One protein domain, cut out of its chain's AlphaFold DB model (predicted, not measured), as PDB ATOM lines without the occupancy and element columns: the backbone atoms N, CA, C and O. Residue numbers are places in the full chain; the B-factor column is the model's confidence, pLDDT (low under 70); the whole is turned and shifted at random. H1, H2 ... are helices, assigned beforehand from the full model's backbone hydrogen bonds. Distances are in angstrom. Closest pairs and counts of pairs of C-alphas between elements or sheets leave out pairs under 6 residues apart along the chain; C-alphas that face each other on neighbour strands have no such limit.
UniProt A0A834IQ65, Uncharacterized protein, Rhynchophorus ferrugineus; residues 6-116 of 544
ATOM      1  N   GLU A   6     -10.288  17.504   7.576       88.50
ATOM      2  CA  GLU A   6     -10.851  18.859   7.594       88.50
ATOM      3  C   GLU A   6     -11.819  19.053   6.428       88.50
ATOM      4  O   GLU A   6     -12.902  19.603   6.604       88.50
ATOM      5  N   ASP A   7     -11.457  18.540   5.250       89.50
ATOM      6  CA  ASP A   7     -12.287  18.652   4.053       89.50
ATOM      7  C   ASP A   7     -13.620  17.913   4.238       89.50
ATOM      8  O   ASP A   7     -14.669  18.420   3.850       89.50
ATOM      9  N   LEU A   8     -13.610  16.747   4.895       89.44
ATOM     10  CA  LEU A   8     -14.841  16.010   5.206       89.44
ATOM     11  C   LEU A   8     -15.715  16.731   6.242       89.44
ATOM     12  O   LEU A   8     -16.937  16.734   6.116       89.44
ATOM     13  N   LEU A   9     -15.104  17.357   7.252       89.19
ATOM     14  CA  LEU A   9     -15.832  18.152   8.244       89.19
ATOM     15  C   LEU A   9     -16.489  19.383   7.615       89.19
ATOM     16  O   LEU A   9     -17.615  19.716   7.980       89.19
ATOM     17  N   ASN A  10     -15.818  20.022   6.656       88.69
ATOM     18  CA  ASN A  10     -16.399  21.121   5.889       88.69
ATOM     19  C   ASN A  10     -17.597  20.640   5.068       88.69
ATOM     20  O   ASN A  10     -18.657  21.239   5.160       88.69
ATOM     21  N   VAL A  11     -17.479  19.500   4.380       87.69
ATOM     22  CA  VAL A  11     -18.605  18.905   3.640       87.69
ATOM     23  C   VAL A  11     -19.784  18.573   4.563       87.69
ATOM     24  O   VAL A  11     -20.925  18.861   4.223       87.69
ATOM     25  N   PHE A  12     -19.545  18.020   5.757       88.75
ATOM     26  CA  PHE A  12     -20.619  17.767   6.726       88.75
ATOM     27  C   PHE A  12     -21.275  19.048   7.231       88.75
ATOM     28  O   PHE A  12     -22.493  19.088   7.375       88.75
ATOM     29  N   LYS A  13     -20.488  20.099   7.466       85.56
ATOM     30  CA  LYS A  13     -21.008  21.405   7.863       85.56
ATOM     31  C   LYS A  13     -21.843  22.042   6.750       85.56
ATOM     32  O   LYS A  13     -22.931  22.532   7.029       85.56
ATOM     33  N   ASP A  14     -21.357  21.992   5.514       85.62
ATOM     34  CA  ASP A  14     -22.026  22.567   4.344       85.62
ATOM     35  C   ASP A  14     -23.352  21.852   4.040       85.62
ATOM     36  O   ASP A  14     -24.328  22.495   3.663       85.62
ATOM     37  N   LEU A  15     -23.415  20.537   4.282       84.12
ATOM     38  CA  LEU A  15     -24.623  19.709   4.139       84.12
ATOM     39  C   LEU A  15     -25.503  19.673   5.395       84.12
ATOM     40  O   LEU A  15     -26.495  18.945   5.434       84.12
ATOM     41  N   ASN A  16     -25.126  20.415   6.437       81.31
ATOM     42  CA  ASN A  16     -25.802  20.446   7.731       81.31
ATOM     43  C   ASN A  16     -26.015  19.044   8.351       81.31
ATOM     44  O   ASN A  16     -27.044  18.744   8.960       81.31
ATOM     45  N   ILE A  17     -25.038  18.152   8.165       81.19
ATOM     46  CA  ILE A  17     -25.018  16.806   8.741       81.19
ATOM     47  C   ILE A  17     -24.635  16.925  10.216       81.19
ATOM     48  O   ILE A  17     -23.509  17.292  10.550       81.19
ATOM     49  N   ASP A  18     -25.564  16.576  11.107       77.44
ATOM     50  CA  ASP A  18     -25.308  16.565  12.546       77.44
ATOM     51  C   ASP A  18     -24.365  15.414  12.929       77.44
ATOM     52  O   ASP A  18     -24.723  14.231  12.916       77.44
ATOM     53  N   ILE A  19     -23.138  15.785  13.291       79.75
ATOM     54  CA  ILE A  19     -22.083  14.873  13.740       79.75
ATOM     55  C   ILE A  19     -22.326  14.421  15.199       79.75
ATOM     56  O   ILE A  19     -21.691  13.479  15.677       79.75
ATOM     57  N   ARG A  20     -23.293  15.022  15.910       77.56
ATOM     58  CA  ARG A  20     -23.612  14.765  17.325       77.56
ATOM     59  C   ARG A  20     -22.373  14.918  18.222       77.56
ATOM     60  O   ARG A  20     -21.524  15.773  17.997       77.56
ATOM     61  N   GLU A  21     -22.251  14.079  19.252       77.94
ATOM     62  CA  GLU A  21     -21.147  14.074  20.223       77.94
ATOM     63  C   GLU A  21     -19.822  13.504  19.672       77.94
ATOM     64  O   GLU A  21     -18.873  13.293  20.434       77.94
ATOM     65  N   LEU A  22     -19.715  13.221  18.366       78.50
ATOM     66  CA  LEU A  22     -18.455  12.747  17.802       78.50
ATOM     67  C   LEU A  22     -17.429  13.884  17.790       78.50
ATOM     68  O   LEU A  22     -17.607  14.915  17.143       78.50
ATOM     69  N   ASN A  23     -16.315  13.680  18.491       81.56
ATOM     70  CA  ASN A  23     -15.233  14.655  18.518       81.56
ATOM     71  C   ASN A  23     -14.652  14.834  17.096       81.56
ATOM     72  O   ASN A  23     -14.259  13.834  16.487       81.56
ATOM     73  N   PRO A  24     -14.516  16.071  16.577       84.75
ATOM     74  CA  PRO A  24     -13.957  16.338  15.248       84.75
ATOM     75  C   PRO A  24     -12.589  15.689  14.999       84.75
ATOM     76  O   PRO A  24     -12.272  15.302  13.876       84.75
ATOM     77  N   ASN A  25     -11.785  15.499  16.049       86.00
ATOM     78  CA  ASN A  25     -10.489  14.828  15.952       86.00
ATOM     79  C   ASN A  25     -10.606  13.341  15.585       86.00
ATOM     80  O   ASN A  25      -9.694  12.794  14.974       86.00
ATOM     81  N   VAL A  26     -11.724  12.692  15.916       85.31
ATOM     82  CA  VAL A  26     -11.993  11.297  15.531       85.31
ATOM     83  C   VAL A  26     -12.203  11.196  14.022       85.31
ATOM     84  O   VAL A  26     -11.662  10.293  13.396       85.31
ATOM     85  N   ILE A  27     -12.919  12.155  13.431       83.25
ATOM     86  CA  ILE A  27     -13.159  12.212  11.982       83.25
ATOM     87  C   ILE A  27     -11.864  12.533  11.235       83.25
ATOM     88  O   ILE A  27     -11.582  11.934  10.200       83.25
ATOM     89  N   LYS A  28     -11.023  13.408  11.798       87.75
ATOM     90  CA  LYS A  28      -9.680  13.665  11.260       87.75
ATOM     91  C   LYS A  28      -8.815  12.407  11.258       87.75
ATOM     92  O   LYS A  28      -8.209  12.098  10.237       87.75
ATOM     93  N   ALA A  29      -8.860  11.633  12.341       87.06
ATOM     94  CA  ALA A  29      -8.133  10.373  12.463       87.06
ATOM     95  C   ALA A  29      -8.640   9.257  11.525       87.06
ATOM     96  O   ALA A  29      -7.926   8.282  11.301       87.06
ATOM     97  N   TRP A  30      -9.835   9.366  10.927       88.44
ATOM     98  CA  TRP A  30     -10.292   8.386   9.927       88.44
ATOM     99  C   TRP A  30      -9.419   8.368   8.671       88.44
ATOM    100  O   TRP A  30      -9.320   7.333   8.010       88.44
ATOM    101  N   PHE A  31      -8.755   9.485   8.362       89.50
ATOM    102  CA  PHE A  31      -7.837   9.594   7.230       89.50
ATOM    103  C   PHE A  31      -6.443   9.013   7.518       89.50
ATOM    104  O   PHE A  31      -5.690   8.791   6.572       89.50
ATOM    105  N   ASP A  32      -6.142   8.664   8.775       86.56
ATOM    106  CA  ASP A  32      -4.902   7.982   9.182       86.56
ATOM    107  C   ASP A  32      -4.989   6.447   9.009       86.56
ATOM    108  O   ASP A  32      -4.213   5.686   9.584       86.56
ATOM    109  N   THR A  33      -5.966   5.958   8.239       84.00
ATOM    110  CA  THR A  33      -6.164   4.525   7.989       84.00
ATOM    111  C   THR A  33      -5.215   3.979   6.920       84.00
ATOM    112  O   THR A  33      -5.132   4.501   5.809       84.00
ATOM    113  N   ASP A  34      -4.588   2.832   7.197       83.56
ATOM    114  CA  ASP A  34      -3.791   2.089   6.207       83.56
ATOM    115  C   ASP A  34      -4.661   1.361   5.156       83.56
ATOM    116  O   ASP A  34      -4.162   0.793   4.178       83.56
ATOM    117  N   CYS A  35      -5.989   1.346   5.334       90.12
ATOM    118  CA  CYS A  35      -6.913   0.684   4.422       90.12
ATOM    119  C   CYS A  35      -7.226   1.572   3.210       90.12
ATOM    120  O   CYS A  35      -8.039   2.494   3.276       90.12
ATOM    121  N   LYS A  36      -6.659   1.218   2.052       87.50
ATOM    122  CA  LYS A  36      -6.868   1.943   0.787       87.50
ATOM    123  C   LYS A  36      -8.345   2.084   0.392       87.50
ATOM    124  O   LYS A  36      -8.729   3.111  -0.155       87.50
ATOM    125  N   ASN A  37      -9.181   1.086   0.679       87.31
ATOM    126  CA  ASN A  37     -10.614   1.152   0.370       87.31
ATOM    127  C   ASN A  37     -11.343   2.169   1.255       87.31
ATOM    128  O   ASN A  37     -12.186   2.910   0.759       87.31
ATOM    129  N   THR A  38     -10.985   2.234   2.538       85.88
ATOM    130  CA  THR A  38     -11.536   3.218   3.474       85.88
ATOM    131  C   THR A  38     -11.093   4.625   3.087       85.88
ATOM    132  O   THR A  38     -11.924   5.523   3.014       85.88
ATOM    133  N   LEU A  39      -9.816   4.803   2.736       87.75
ATOM    134  CA  LEU A  39      -9.304   6.086   2.256       87.75
ATOM    135  C   LEU A  39      -9.997   6.533   0.957       87.75
ATOM    136  O   LEU A  39     -10.387   7.690   0.839       87.75
ATOM    137  N   ASN A  40     -10.217   5.618   0.006       87.75
ATOM    138  CA  ASN A  40     -10.948   5.914  -1.230       87.75
ATOM    139  C   ASN A  40     -12.406   6.312  -0.962       87.75
ATOM    140  O   ASN A  40     -12.914   7.219  -1.613       87.75
ATOM    141  N   LEU A  41     -13.081   5.652  -0.015       89.00
ATOM    142  CA  LEU A  41     -14.449   5.997   0.380       89.00
ATOM    143  C   LEU A  41     -14.508   7.393   1.017       89.00
ATOM    144  O   LEU A  41     -15.377   8.185   0.667       89.00
ATOM    145  N   LEU A  42     -13.569   7.709   1.910       89.81
ATOM    146  CA  LEU A  42     -13.465   9.025   2.546       89.81
ATOM    147  C   LEU A  42     -13.203  10.130   1.512       89.81
ATOM    148  O   LEU A  42     -13.879  11.155   1.521       89.81
ATOM    149  N   GLN A  43     -12.298   9.889   0.561       88.50
ATOM    150  CA  GLN A  43     -12.046  10.813  -0.551       88.50
ATOM    151  C   GLN A  43     -13.259  10.963  -1.474       88.50
ATOM    152  O   GLN A  43     -13.542  12.066  -1.939       88.50
ATOM    153  N   TRP A  44     -13.990   9.874  -1.731       90.69
ATOM    154  CA  TRP A  44     -15.227   9.918  -2.505       90.69
ATOM    155  C   TRP A  44     -16.290  10.767  -1.808       90.69
ATOM    156  O   TRP A  44     -16.912  11.585  -2.479       90.69
ATOM    157  N   MET A  45     -16.452  10.637  -0.487       87.06
ATOM    158  CA  MET A  45     -17.393  11.457   0.286       87.06
ATOM    159  C   MET A  45     -17.049  12.948   0.206       87.06
ATOM    160  O   MET A  45     -17.944  13.746  -0.046       87.06
ATOM    161  N   CYS A  46     -15.769  13.322   0.318       87.44
ATOM    162  CA  CYS A  46     -15.336  14.717   0.176       87.44
ATOM    163  C   CYS A  46     -15.589  15.305  -1.221       87.44
ATOM    164  O   CYS A  46     -15.836  16.498  -1.345       87.44
ATOM    165  N   TYR A  47     -15.473  14.493  -2.275       86.19
ATOM    166  CA  TYR A  47     -15.616  14.967  -3.655       86.19
ATOM    167  C   TYR A  47     -17.053  14.905  -4.176       86.19
ATOM    168  O   TYR A  47     -17.446  15.712  -5.013       86.19
ATOM    169  N   SER A  48     -17.812  13.901  -3.741       84.75
ATOM    170  CA  SER A  48     -19.067  13.536  -4.393       84.75
ATOM    171  C   SER A  48     -20.286  14.015  -3.634       84.75
ATOM    172  O   SER A  48     -21.307  14.208  -4.277       84.75
ATOM    173  N   LEU A  49     -20.229  14.198  -2.312       85.75
ATOM    174  CA  LEU A  49     -21.381  14.695  -1.563       85.75
ATOM    175  C   LEU A  49     -21.535  16.205  -1.769       85.75
ATOM    176  O   LEU A  49     -20.576  16.965  -1.677       85.75
ATOM    177  N   SER A  50     -22.758  16.627  -2.065       84.12
ATOM    178  CA  SER A  50     -23.134  18.011  -2.334       84.12
ATOM    179  C   SER A  50     -24.617  18.217  -2.031       84.12
ATOM    180  O   SER A  50     -25.380  17.253  -1.944       84.12
ATOM    181  N   ASN A  51     -25.054  19.473  -1.963       77.94
ATOM    182  CA  ASN A  51     -26.460  19.818  -1.725       77.94
ATOM    183  C   ASN A  51     -27.400  19.299  -2.834       77.94
ATOM    184  O   ASN A  51     -28.610  19.314  -2.673       77.94
ATOM    185  N   VAL A  52     -26.858  18.849  -3.974       76.75
ATOM    186  CA  VAL A  52     -27.642  18.338  -5.111       76.75
ATOM    187  C   VAL A  52     -27.950  16.842  -4.978       76.75
ATOM    188  O   VAL A  52     -28.888  16.349  -5.598       76.75
ATOM    189  N   ASN A  53     -27.160  16.088  -4.210       79.56
ATOM    190  CA  ASN A  53     -27.266  14.625  -4.141       79.56
ATOM    191  C   ASN A  53     -27.305  14.050  -2.721       79.56
ATOM    192  O   ASN A  53     -27.329  12.829  -2.553       79.56
ATOM    193  N   TYR A  54     -27.333  14.916  -1.716       81.94
ATOM    194  CA  TYR A  54     -27.657  14.575  -0.343       81.94
ATOM    195  C   TYR A  54     -29.094  15.013  -0.055       81.94
ATOM    196  O   TYR A  54     -29.442  16.161  -0.298       81.94
ATOM    197  N   VAL A  55     -29.912  14.090   0.453       78.81
ATOM    198  CA  VAL A  55     -31.249  14.393   0.973       78.81
ATOM    199  C   VAL A  55     -31.162  14.290   2.483       78.81
ATOM    200  O   VAL A  55     -30.857  13.217   3.019       78.81
ATOM    201  N   SER A  56     -31.391  15.401   3.167       79.44
ATOM    202  CA  SER A  56     -31.334  15.429   4.618       79.44
ATOM    203  C   SER A  56     -32.481  14.610   5.228       79.44
ATOM    204  O   SER A  56     -33.562  14.481   4.646       79.44
ATOM    205  N   PRO A  57     -32.291  14.054   6.437       76.75
ATOM    206  CA  PRO A  57     -33.372  13.389   7.159       76.75
ATOM    207  C   PRO A  57     -34.589  14.290   7.403       76.75
ATOM    208  O   PRO A  57     -35.698  13.775   7.504       76.75
ATOM    209  N   LEU A  58     -34.379  15.610   7.496       73.88
ATOM    210  CA  LEU A  58     -35.443  16.596   7.663       73.88
ATOM    211  C   LEU A  58     -36.260  16.744   6.374       73.88
ATOM    212  O   LEU A  58     -37.465  16.537   6.414       73.88
ATOM    213  N   GLU A  59     -35.604  16.972   5.231       72.56
ATOM    214  CA  GLU A  59     -36.272  17.057   3.919       72.56
ATOM    215  C   GLU A  59     -37.033  15.772   3.590       72.56
ATOM    216  O   GLU A  59     -38.124  15.805   3.027       72.56
ATOM    217  N   LYS A  60     -36.482  14.616   3.975       79.00
ATOM    218  CA  LYS A  60     -37.180  13.342   3.821       79.00
ATOM    219  C   LYS A  60     -38.419  13.252   4.715       79.00
ATOM    220  O   LYS A  60     -39.447  12.778   4.252       79.00
ATOM    221  N   ALA A  61     -38.333  13.687   5.971       76.19
ATOM    222  CA  ALA A  61     -39.481  13.688   6.875       76.19
ATOM    223  C   ALA A  61     -40.587  14.640   6.390       76.19
ATOM    224  O   ALA A  61     -41.754  14.268   6.419       76.19
ATOM    225  N   GLU A  62     -40.219  15.820   5.888       72.94
ATOM    226  CA  GLU A  62     -41.146  16.776   5.270       72.94
ATOM    227  C   GLU A  62     -41.805  16.189   4.013       72.94
ATOM    228  O   GLU A  62     -43.018  16.290   3.838       72.94
ATOM    229  N   TYR A  63     -41.031  15.507   3.164       73.00
ATOM    230  CA  TYR A  63     -41.555  14.813   1.988       73.00
ATOM    231  C   TYR A  63     -42.510  13.665   2.353       73.00
ATOM    232  O   TYR A  63     -43.598  13.556   1.787       73.00
ATOM    233  N   ASP A  64     -42.137  12.838   3.331       73.50
ATOM    234  CA  ASP A  64     -42.964  11.732   3.822       73.50
ATOM    235  C   ASP A  64     -44.254  12.256   4.506       73.50
ATOM    236  O   ASP A  64     -45.284  11.575   4.513       73.50
ATOM    237  N   GLU A  65     -44.243  13.475   5.063       66.12
ATOM    238  CA  GLU A  65     -45.441  14.151   5.580       66.12
ATOM    239  C   GLU A  65     -46.335  14.733   4.477       66.12
ATOM    240  O   GLU A  65     -47.559  14.678   4.617       66.12
ATOM    241  N   LEU A  66     -45.758  15.217   3.373       61.62
ATOM    242  CA  LEU A  66     -46.500  15.688   2.196       61.62
ATOM    243  C   LEU A  66     -47.273  14.560   1.489       61.62
ATOM    244  O   LEU A  66     -48.296  14.823   0.860       61.62
ATOM    245  N   GLU A  67     -46.831  13.302   1.609       55.66
ATOM    246  CA  GLU A  67     -47.503  12.145   0.994       55.66
ATOM    247  C   GLU A  67     -48.837  11.776   1.684       55.66
ATOM    248  O   GLU A  67     -49.653  11.030   1.126       55.66
ATOM    249  N   LYS A  68     -49.132  12.339   2.870       59.28
ATOM    250  CA  LYS A  68     -50.464  12.241   3.487       59.28
ATOM    251  C   LYS A  68     -51.453  13.066   2.668       59.28
ATOM    252  O   LYS A  68     -51.492  14.285   2.765       59.28
ATOM    253  N   HIS A  69     -52.250  12.366   1.863       56.59
ATOM    254  CA  HIS A  69     -53.247  12.925   0.953       56.59
ATOM    255  C   HIS A  69     -54.143  13.963   1.642       56.59
ATOM    256  O   HIS A  69     -55.064  13.600   2.375       56.59
ATOM    257  N   TYR A  70     -53.903  15.242   1.360       56.47
ATOM    258  CA  TYR A  70     -54.923  16.264   1.534       56.47
ATOM    259  C   TYR A  70     -56.036  15.974   0.531       56.47
ATOM    260  O   TYR A  70     -55.778  15.764  -0.655       56.47
ATOM    261  N   ASN A  71     -57.275  15.910   1.010       67.81
ATOM    262  CA  ASN A  71     -58.420  15.834   0.116       67.81
ATOM    263  C   ASN A  71     -58.501  17.162  -0.660       67.81
ATOM    264  O   ASN A  71     -58.290  18.220  -0.064       67.81
ATOM    265  N   ASP A  72     -58.813  17.141  -1.959       70.06
ATOM    266  CA  ASP A  72     -58.815  18.351  -2.808       70.06
ATOM    267  C   ASP A  72     -59.693  19.479  -2.225       70.06
ATOM    268  O   ASP A  72     -59.425  20.669  -2.406       70.06
ATOM    269  N   GLU A  73     -60.736  19.115  -1.475       75.06
ATOM    270  CA  GLU A  73     -61.605  20.046  -0.749       75.06
ATOM    271  C   GLU A  73     -60.892  20.757   0.415       75.06
ATOM    272  O   GLU A  73     -61.073  21.961   0.602       75.06
ATOM    273  N   GLU A  74     -60.053  20.047   1.171       74.94
ATOM    274  CA  GLU A  74     -59.266  20.620   2.270       74.94
ATOM    275  C   GLU A  74     -58.147  21.516   1.731       74.94
ATOM    276  O   GLU A  74     -57.922  22.604   2.262       74.94
ATOM    277  N   CYS A  75     -57.509  21.115   0.625       74.31
ATOM    278  CA  CYS A  75     -56.514  21.936  -0.065       74.31
ATOM    279  C   CYS A  75     -57.120  23.248  -0.577       74.31
ATOM    280  O   CYS A  75     -56.570  24.318  -0.326       74.31
ATOM    281  N   ASN A  76     -58.280  23.196  -1.237       79.19
ATOM    282  CA  ASN A  76     -58.947  24.401  -1.730       79.19
ATOM    283  C   ASN A  76     -59.419  25.319  -0.593       79.19
ATOM    284  O   ASN A  76     -59.312  26.542  -0.706       79.19
ATOM    285  N   ALA A  77     -59.898  24.750   0.520       81.62
ATOM    286  CA  ALA A  77     -60.258  25.529   1.700       81.62
ATOM    287  C   ALA A  77     -59.042  26.265   2.285       81.62
ATOM    288  O   ALA A  77     -59.136  27.456   2.588       81.62
ATOM    289  N   GLN A  78     -57.889  25.594   2.380       78.75
ATOM    290  CA  GLN A  78     -56.654  26.218   2.855       78.75
ATOM    291  C   GLN A  78     -56.107  27.266   1.880       78.75
ATOM    292  O   GLN A  78     -55.741  28.349   2.323       78.75
ATOM    293  N   LEU A  79     -56.110  27.003   0.567       81.25
ATOM    294  CA  LEU A  79     -55.690  27.981  -0.447       81.25
ATOM    295  C   LEU A  79     -56.536  29.256  -0.379       81.25
ATOM    296  O   LEU A  79     -55.989  30.354  -0.366       81.25
ATOM    297  N   THR A  80     -57.857  29.114  -0.245       81.38
ATOM    298  CA  THR A  80     -58.774  30.259  -0.105       81.38
ATOM    299  C   THR A  80     -58.511  31.035   1.188       81.38
ATOM    300  O   THR A  80     -58.574  32.262   1.215       81.38
ATOM    301  N   GLN A  81     -58.206  30.330   2.278       82.81
ATOM    302  CA  GLN A  81     -57.878  30.958   3.555       82.81
ATOM    303  C   GLN A  81     -56.530  31.693   3.508       82.81
ATOM    304  O   GLN A  81     -56.391  32.747   4.126       82.81
ATOM    305  N   ILE A  82     -55.551  31.152   2.781       80.38
ATOM    306  CA  ILE A  82     -54.243  31.775   2.568       80.38
ATOM    307  C   ILE A  82     -54.392  33.038   1.715       80.38
ATOM    308  O   ILE A  82     -53.910  34.081   2.136       80.38
ATOM    309  N   ASP A  83     -55.125  32.975   0.603       80.50
ATOM    310  CA  ASP A  83     -55.375  34.118  -0.291       80.50
ATOM    311  C   ASP A  83     -56.117  35.266   0.420       80.50
ATOM    312  O   ASP A  83     -55.813  36.443   0.247       80.50
ATOM    313  N   TYR A  84     -57.053  34.928   1.317       77.00
ATOM    314  CA  TYR A  84     -57.761  35.923   2.124       77.00
ATOM    315  C   TYR A  84     -56.871  36.599   3.178       77.00
ATOM    316  O   TYR A  84     -56.999  37.798   3.426       77.00
ATOM    317  N   ASN A  85     -56.003  35.831   3.842       77.44
ATOM    318  CA  ASN A  85     -55.157  36.345   4.922       77.44
ATOM    319  C   ASN A  85     -53.892  37.037   4.404       77.44
ATOM    320  O   ASN A  85     -53.361  37.922   5.076       77.44
ATOM    321  N   TYR A  86     -53.416  36.620   3.236       74.81
ATOM    322  CA  TYR A  86     -52.198  37.091   2.602       74.81
ATOM    323  C   TYR A  86     -52.529  37.439   1.154       74.81
ATOM    324  O   TYR A  86     -52.369  36.620   0.250       74.81
ATOM    325  N   LEU A  87     -53.022  38.665   0.968       69.69
ATOM    326  CA  LEU A  87     -53.273  39.222  -0.357       69.69
ATOM    327  C   LEU A  87     -52.028  39.069  -1.239       69.69
ATOM    328  O   LEU A  87     -50.909  39.292  -0.779       69.69
ATOM    329  N   ASP A  88     -52.254  38.672  -2.488       68.56
ATOM    330  CA  ASP A  88     -51.252  38.568  -3.553       68.56
ATOM    331  C   ASP A  88     -50.126  37.535  -3.294       68.56
ATOM    332  O   ASP A  88     -49.165  37.426  -4.059       68.56
ATOM    333  N   ILE A  89     -50.252  36.671  -2.277       72.94
ATOM    334  CA  ILE A  89     -49.240  35.646  -1.951       72.94
ATOM    335  C   ILE A  89     -49.015  34.630  -3.085       72.94
ATOM    336  O   ILE A  89     -47.923  34.077  -3.231       72.94
ATOM    337  N   PHE A  90     -50.030  34.414  -3.923       78.50
ATOM    338  CA  PHE A  90     -49.955  33.546  -5.099       78.50
ATOM    339  C   PHE A  90     -49.580  34.290  -6.389       78.50
ATOM    340  O   PHE A  90     -49.590  33.677  -7.457       78.50
ATOM    341  N   GLU A  91     -49.217  35.573  -6.312       80.75
ATOM    342  CA  GLU A  91     -48.691  36.357  -7.431       80.75
ATOM    343  C   GLU A  91     -47.151  36.399  -7.392       80.75
ATOM    344  O   GLU A  91     -46.548  37.377  -6.946       80.75
ATOM    345  N   PRO A  92     -46.450  35.356  -7.889       74.62
ATOM    346  CA  PRO A  92     -45.002  35.225  -7.718       74.62
ATOM    347  C   PRO A  92     -44.216  36.386  -8.332       74.62
ATOM    348  O   PRO A  92     -43.173  36.753  -7.813       74.62
ATOM    349  N   LYS A  93     -44.726  36.995  -9.410       74.88
ATOM    350  CA  LYS A  93     -44.072  38.135 -10.069       74.88
ATOM    351  C   LYS A  93     -44.162  39.420  -9.249       74.88
ATOM    352  O   LYS A  93     -43.214  40.202  -9.257       74.88
ATOM    353  N   GLN A  94     -45.292  39.648  -8.582       73.94
ATOM    354  CA  GLN A  94     -45.466  40.820  -7.728       73.94
ATOM    355  C   GLN A  94     -44.592  40.673  -6.482       73.94
ATOM    356  O   GLN A  94     -43.797  41.563  -6.201       73.94
ATOM    357  N   ASN A  95     -44.616  39.496  -5.852       70.25
ATOM    358  CA  ASN A  95     -43.774  39.190  -4.693       70.25
ATOM    359  C   ASN A  95     -42.273  39.272  -5.017       70.25
ATOM    360  O   ASN A  95     -41.513  39.838  -4.242       70.25
ATOM    361  N   GLU A  96     -41.830  38.774  -6.177       74.12
ATOM    362  CA  GLU A  96     -40.434  38.904  -6.627       74.12
ATOM    363  C   GLU A  96     -40.029  40.375  -6.827       74.12
ATOM    364  O   GLU A  96     -38.922  40.776  -6.467       74.12
ATOM    365  N   THR A  97     -40.947  41.202  -7.337       70.88
ATOM    366  CA  THR A  97     -40.715  42.642  -7.513       70.88
ATOM    367  C   THR A  97     -40.646  43.363  -6.166       70.88
ATOM    368  O   THR A  97     -39.739  44.160  -5.945       70.88
ATOM    369  N   GLU A  98     -41.568  43.075  -5.246       68.88
ATOM    370  CA  GLU A  98     -41.589  43.668  -3.904       68.88
ATOM    371  C   GLU A  98     -40.359  43.273  -3.083       68.88
ATOM    372  O   GLU A  98     -39.739  44.136  -2.464       68.88
ATOM    373  N   ILE A  99     -39.943  42.003  -3.141       71.31
ATOM    374  CA  ILE A  99     -38.702  41.541  -2.508       71.31
ATOM    375  C   ILE A  99     -37.502  42.300  -3.080       71.31
ATOM    376  O   ILE A  99     -36.704  42.819  -2.307       71.31
ATOM    377  N   SER A 100     -37.401  42.442  -4.407       69.31
ATOM    378  CA  SER A 100     -36.308  43.200  -5.031       69.31
ATOM    379  C   SER A 100     -36.289  44.670  -4.597       69.31
ATOM    380  O   SER A 100     -35.212  45.233  -4.417       69.31
ATOM    381  N   LEU A 101     -37.455  45.301  -4.422       62.62
ATOM    382  CA  LEU A 101     -37.549  46.681  -3.938       62.62
ATOM    383  C   LEU A 101     -37.098  46.801  -2.477       62.62
ATOM    384  O   LEU A 101     -36.373  47.733  -2.138       62.62
ATOM    385  N   ILE A 102     -37.491  45.849  -1.628       63.00
ATOM    386  CA  ILE A 102     -37.081  45.800  -0.220       63.00
ATOM    387  C   ILE A 102     -35.575  45.532  -0.105       63.00
ATOM    388  O   ILE A 102     -34.905  46.151   0.717       63.00
ATOM    389  N   GLU A 103     -35.016  44.646  -0.930       69.00
ATOM    390  CA  GLU A 103     -33.572  44.390  -0.978       69.00
ATOM    391  C   GLU A 103     -32.785  45.639  -1.394       69.00
ATOM    392  O   GLU A 103     -31.761  45.952  -0.778       69.00
ATOM    393  N   ASP A 104     -33.276  46.387  -2.385       65.00
ATOM    394  CA  ASP A 104     -32.688  47.668  -2.778       65.00
ATOM    395  C   ASP A 104     -32.779  48.700  -1.642       65.00
ATOM    396  O   ASP A 104     -31.791  49.377  -1.351       65.00
ATOM    397  N   GLU A 105     -33.919  48.799  -0.951       62.41
ATOM    398  CA  GLU A 105     -34.097  49.706   0.190       62.41
ATOM    399  C   GLU A 105     -33.159  49.356   1.356       62.41
ATOM    400  O   GLU A 105     -32.478  50.236   1.886       62.41
ATOM    401  N   ILE A 106     -33.041  48.071   1.707       61.75
ATOM    402  CA  ILE A 106     -32.083  47.590   2.713       61.75
ATOM    403  C   ILE A 106     -30.660  47.966   2.304       61.75
ATOM    404  O   ILE A 106     -29.894  48.466   3.127       61.75
ATOM    405  N   ARG A 107     -30.302  47.787   1.029       75.12
ATOM    406  CA  ARG A 107     -28.974  48.137   0.522       75.12
ATOM    407  C   ARG A 107     -28.680  49.632   0.640       75.12
ATOM    408  O   ARG A 107     -27.575  49.996   1.044       75.12
ATOM    409  N   PHE A 108     -29.648  50.492   0.321       61.12
ATOM    410  CA  PHE A 108     -29.514  51.937   0.517       61.12
ATOM    411  C   PHE A 108     -29.324  52.285   1.997       61.12
ATOM    412  O   PHE A 108     -28.412  53.040   2.331       61.12
ATOM    413  N   LEU A 109     -30.110  51.678   2.890       55.56
ATOM    414  CA  LEU A 109     -29.989  51.888   4.335       55.56
ATOM    415  C   LEU A 109     -28.634  51.415   4.888       55.56
ATOM    416  O   LEU A 109     -28.058  52.068   5.760       55.56
ATOM    417  N   GLU A 110     -28.087  50.310   4.379       66.19
ATOM    418  CA  GLU A 110     -26.750  49.835   4.750       66.19
ATOM    419  C   GLU A 110     -25.640  50.795   4.301       66.19
ATOM    420  O   GLU A 110     -24.678  51.022   5.043       66.19
ATOM    421  N   ASP A 111     -25.746  51.364   3.101       65.31
ATOM    422  CA  ASP A 111     -24.767  52.328   2.592       65.31
ATOM    423  C   ASP A 111     -24.863  53.685   3.313       65.31
ATOM    424  O   ASP A 111     -23.828  54.282   3.642       65.31
ATOM    425  N   ASP A 112     -26.068  54.125   3.678       55.09
ATOM    426  CA  ASP A 112     -26.280  55.289   4.545       55.09
ATOM    427  C   ASP A 112     -25.688  55.060   5.941       55.09
ATOM    428  O   ASP A 112     -24.965  55.918   6.462       55.09
ATOM    429  N   SER A 113     -25.900  53.877   6.529       56.22
ATOM    430  CA  SER A 113     -25.313  53.504   7.822       56.22
ATOM    431  C   SER A 113     -23.783  53.534   7.780       56.22
ATOM    432  O   SER A 113     -23.154  54.090   8.683       56.22
ATOM    433  N   LYS A 114     -23.159  52.991   6.724       64.44
ATOM    434  CA  LYS A 114     -21.696  53.055   6.551       64.44
ATOM    435  C   LYS A 114     -21.211  54.498   6.457       64.44
ATOM    436  O   LYS A 114     -20.189  54.836   7.052       64.44
ATOM    437  N   THR A 115     -21.943  55.342   5.730       57.78
ATOM    438  CA  THR A 115     -21.607  56.760   5.554       57.78
ATOM    439  C   THR A 115     -21.661  57.502   6.892       57.78
ATOM    440  O   THR A 115     -20.716  58.224   7.234       57.78
ATOM    441  N   LEU A 116     -22.704  57.258   7.690       52.12
ATOM    442  CA  LEU A 116     -22.857  57.781   9.050       52.12
ATOM    443  C   LEU A 116     -21.725  57.329   9.984       52.12
ATOM    444  O   LEU A 116     -21.163  58.163  10.696       52.12
TER     445      LEU A 116
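This is residues 6 to 116 of the 544 residues of an uncharacterized protein of Rhynchophorus ferrugineus (UniProt A0A834IQ65). The long helix H6 continues from H5 as one arm of an open V; H4 leads back along the other arm to a small head of H1, H2 and H3. The printed part has 111 residues with six named helices, H1 to H6, and no named strand: all helix, extended, radius of gyration of the C-alphas 23.1 A, spans 63 by 55 by 25 A.

H6, residues 92 to 116, H5, residues 72 to 85, and H4, residues 57 to 66, touch no helix. H1, residues 6 to 14, touches H2, residues 24 to 32; their closest C-alphas, Glu 6 and Lys 28, are 6.5 A apart. H3, residues 36 to 48, touches H1 with residues 42 to 46 alone, closest C-alphas Leu 8 and Cys 46, 5.2 A. Only H2 has O i to N i+4 pairs outside hydrogen-bond range: 3 of 5 are within.

H6 runs 35.8 A to C-alpha 116 (-22.857, 57.781, 9.050); H5 is 19.9 A. H1 begins at C-alpha 6 (-10.851, 18.859, 7.594).

The farthest C-alphas, Asp 34 and Tyr 84, are 63.8 A apart. The printed part has no cut and no long link; pLDDT is under 70 in 26 residues, among them 108 to 116.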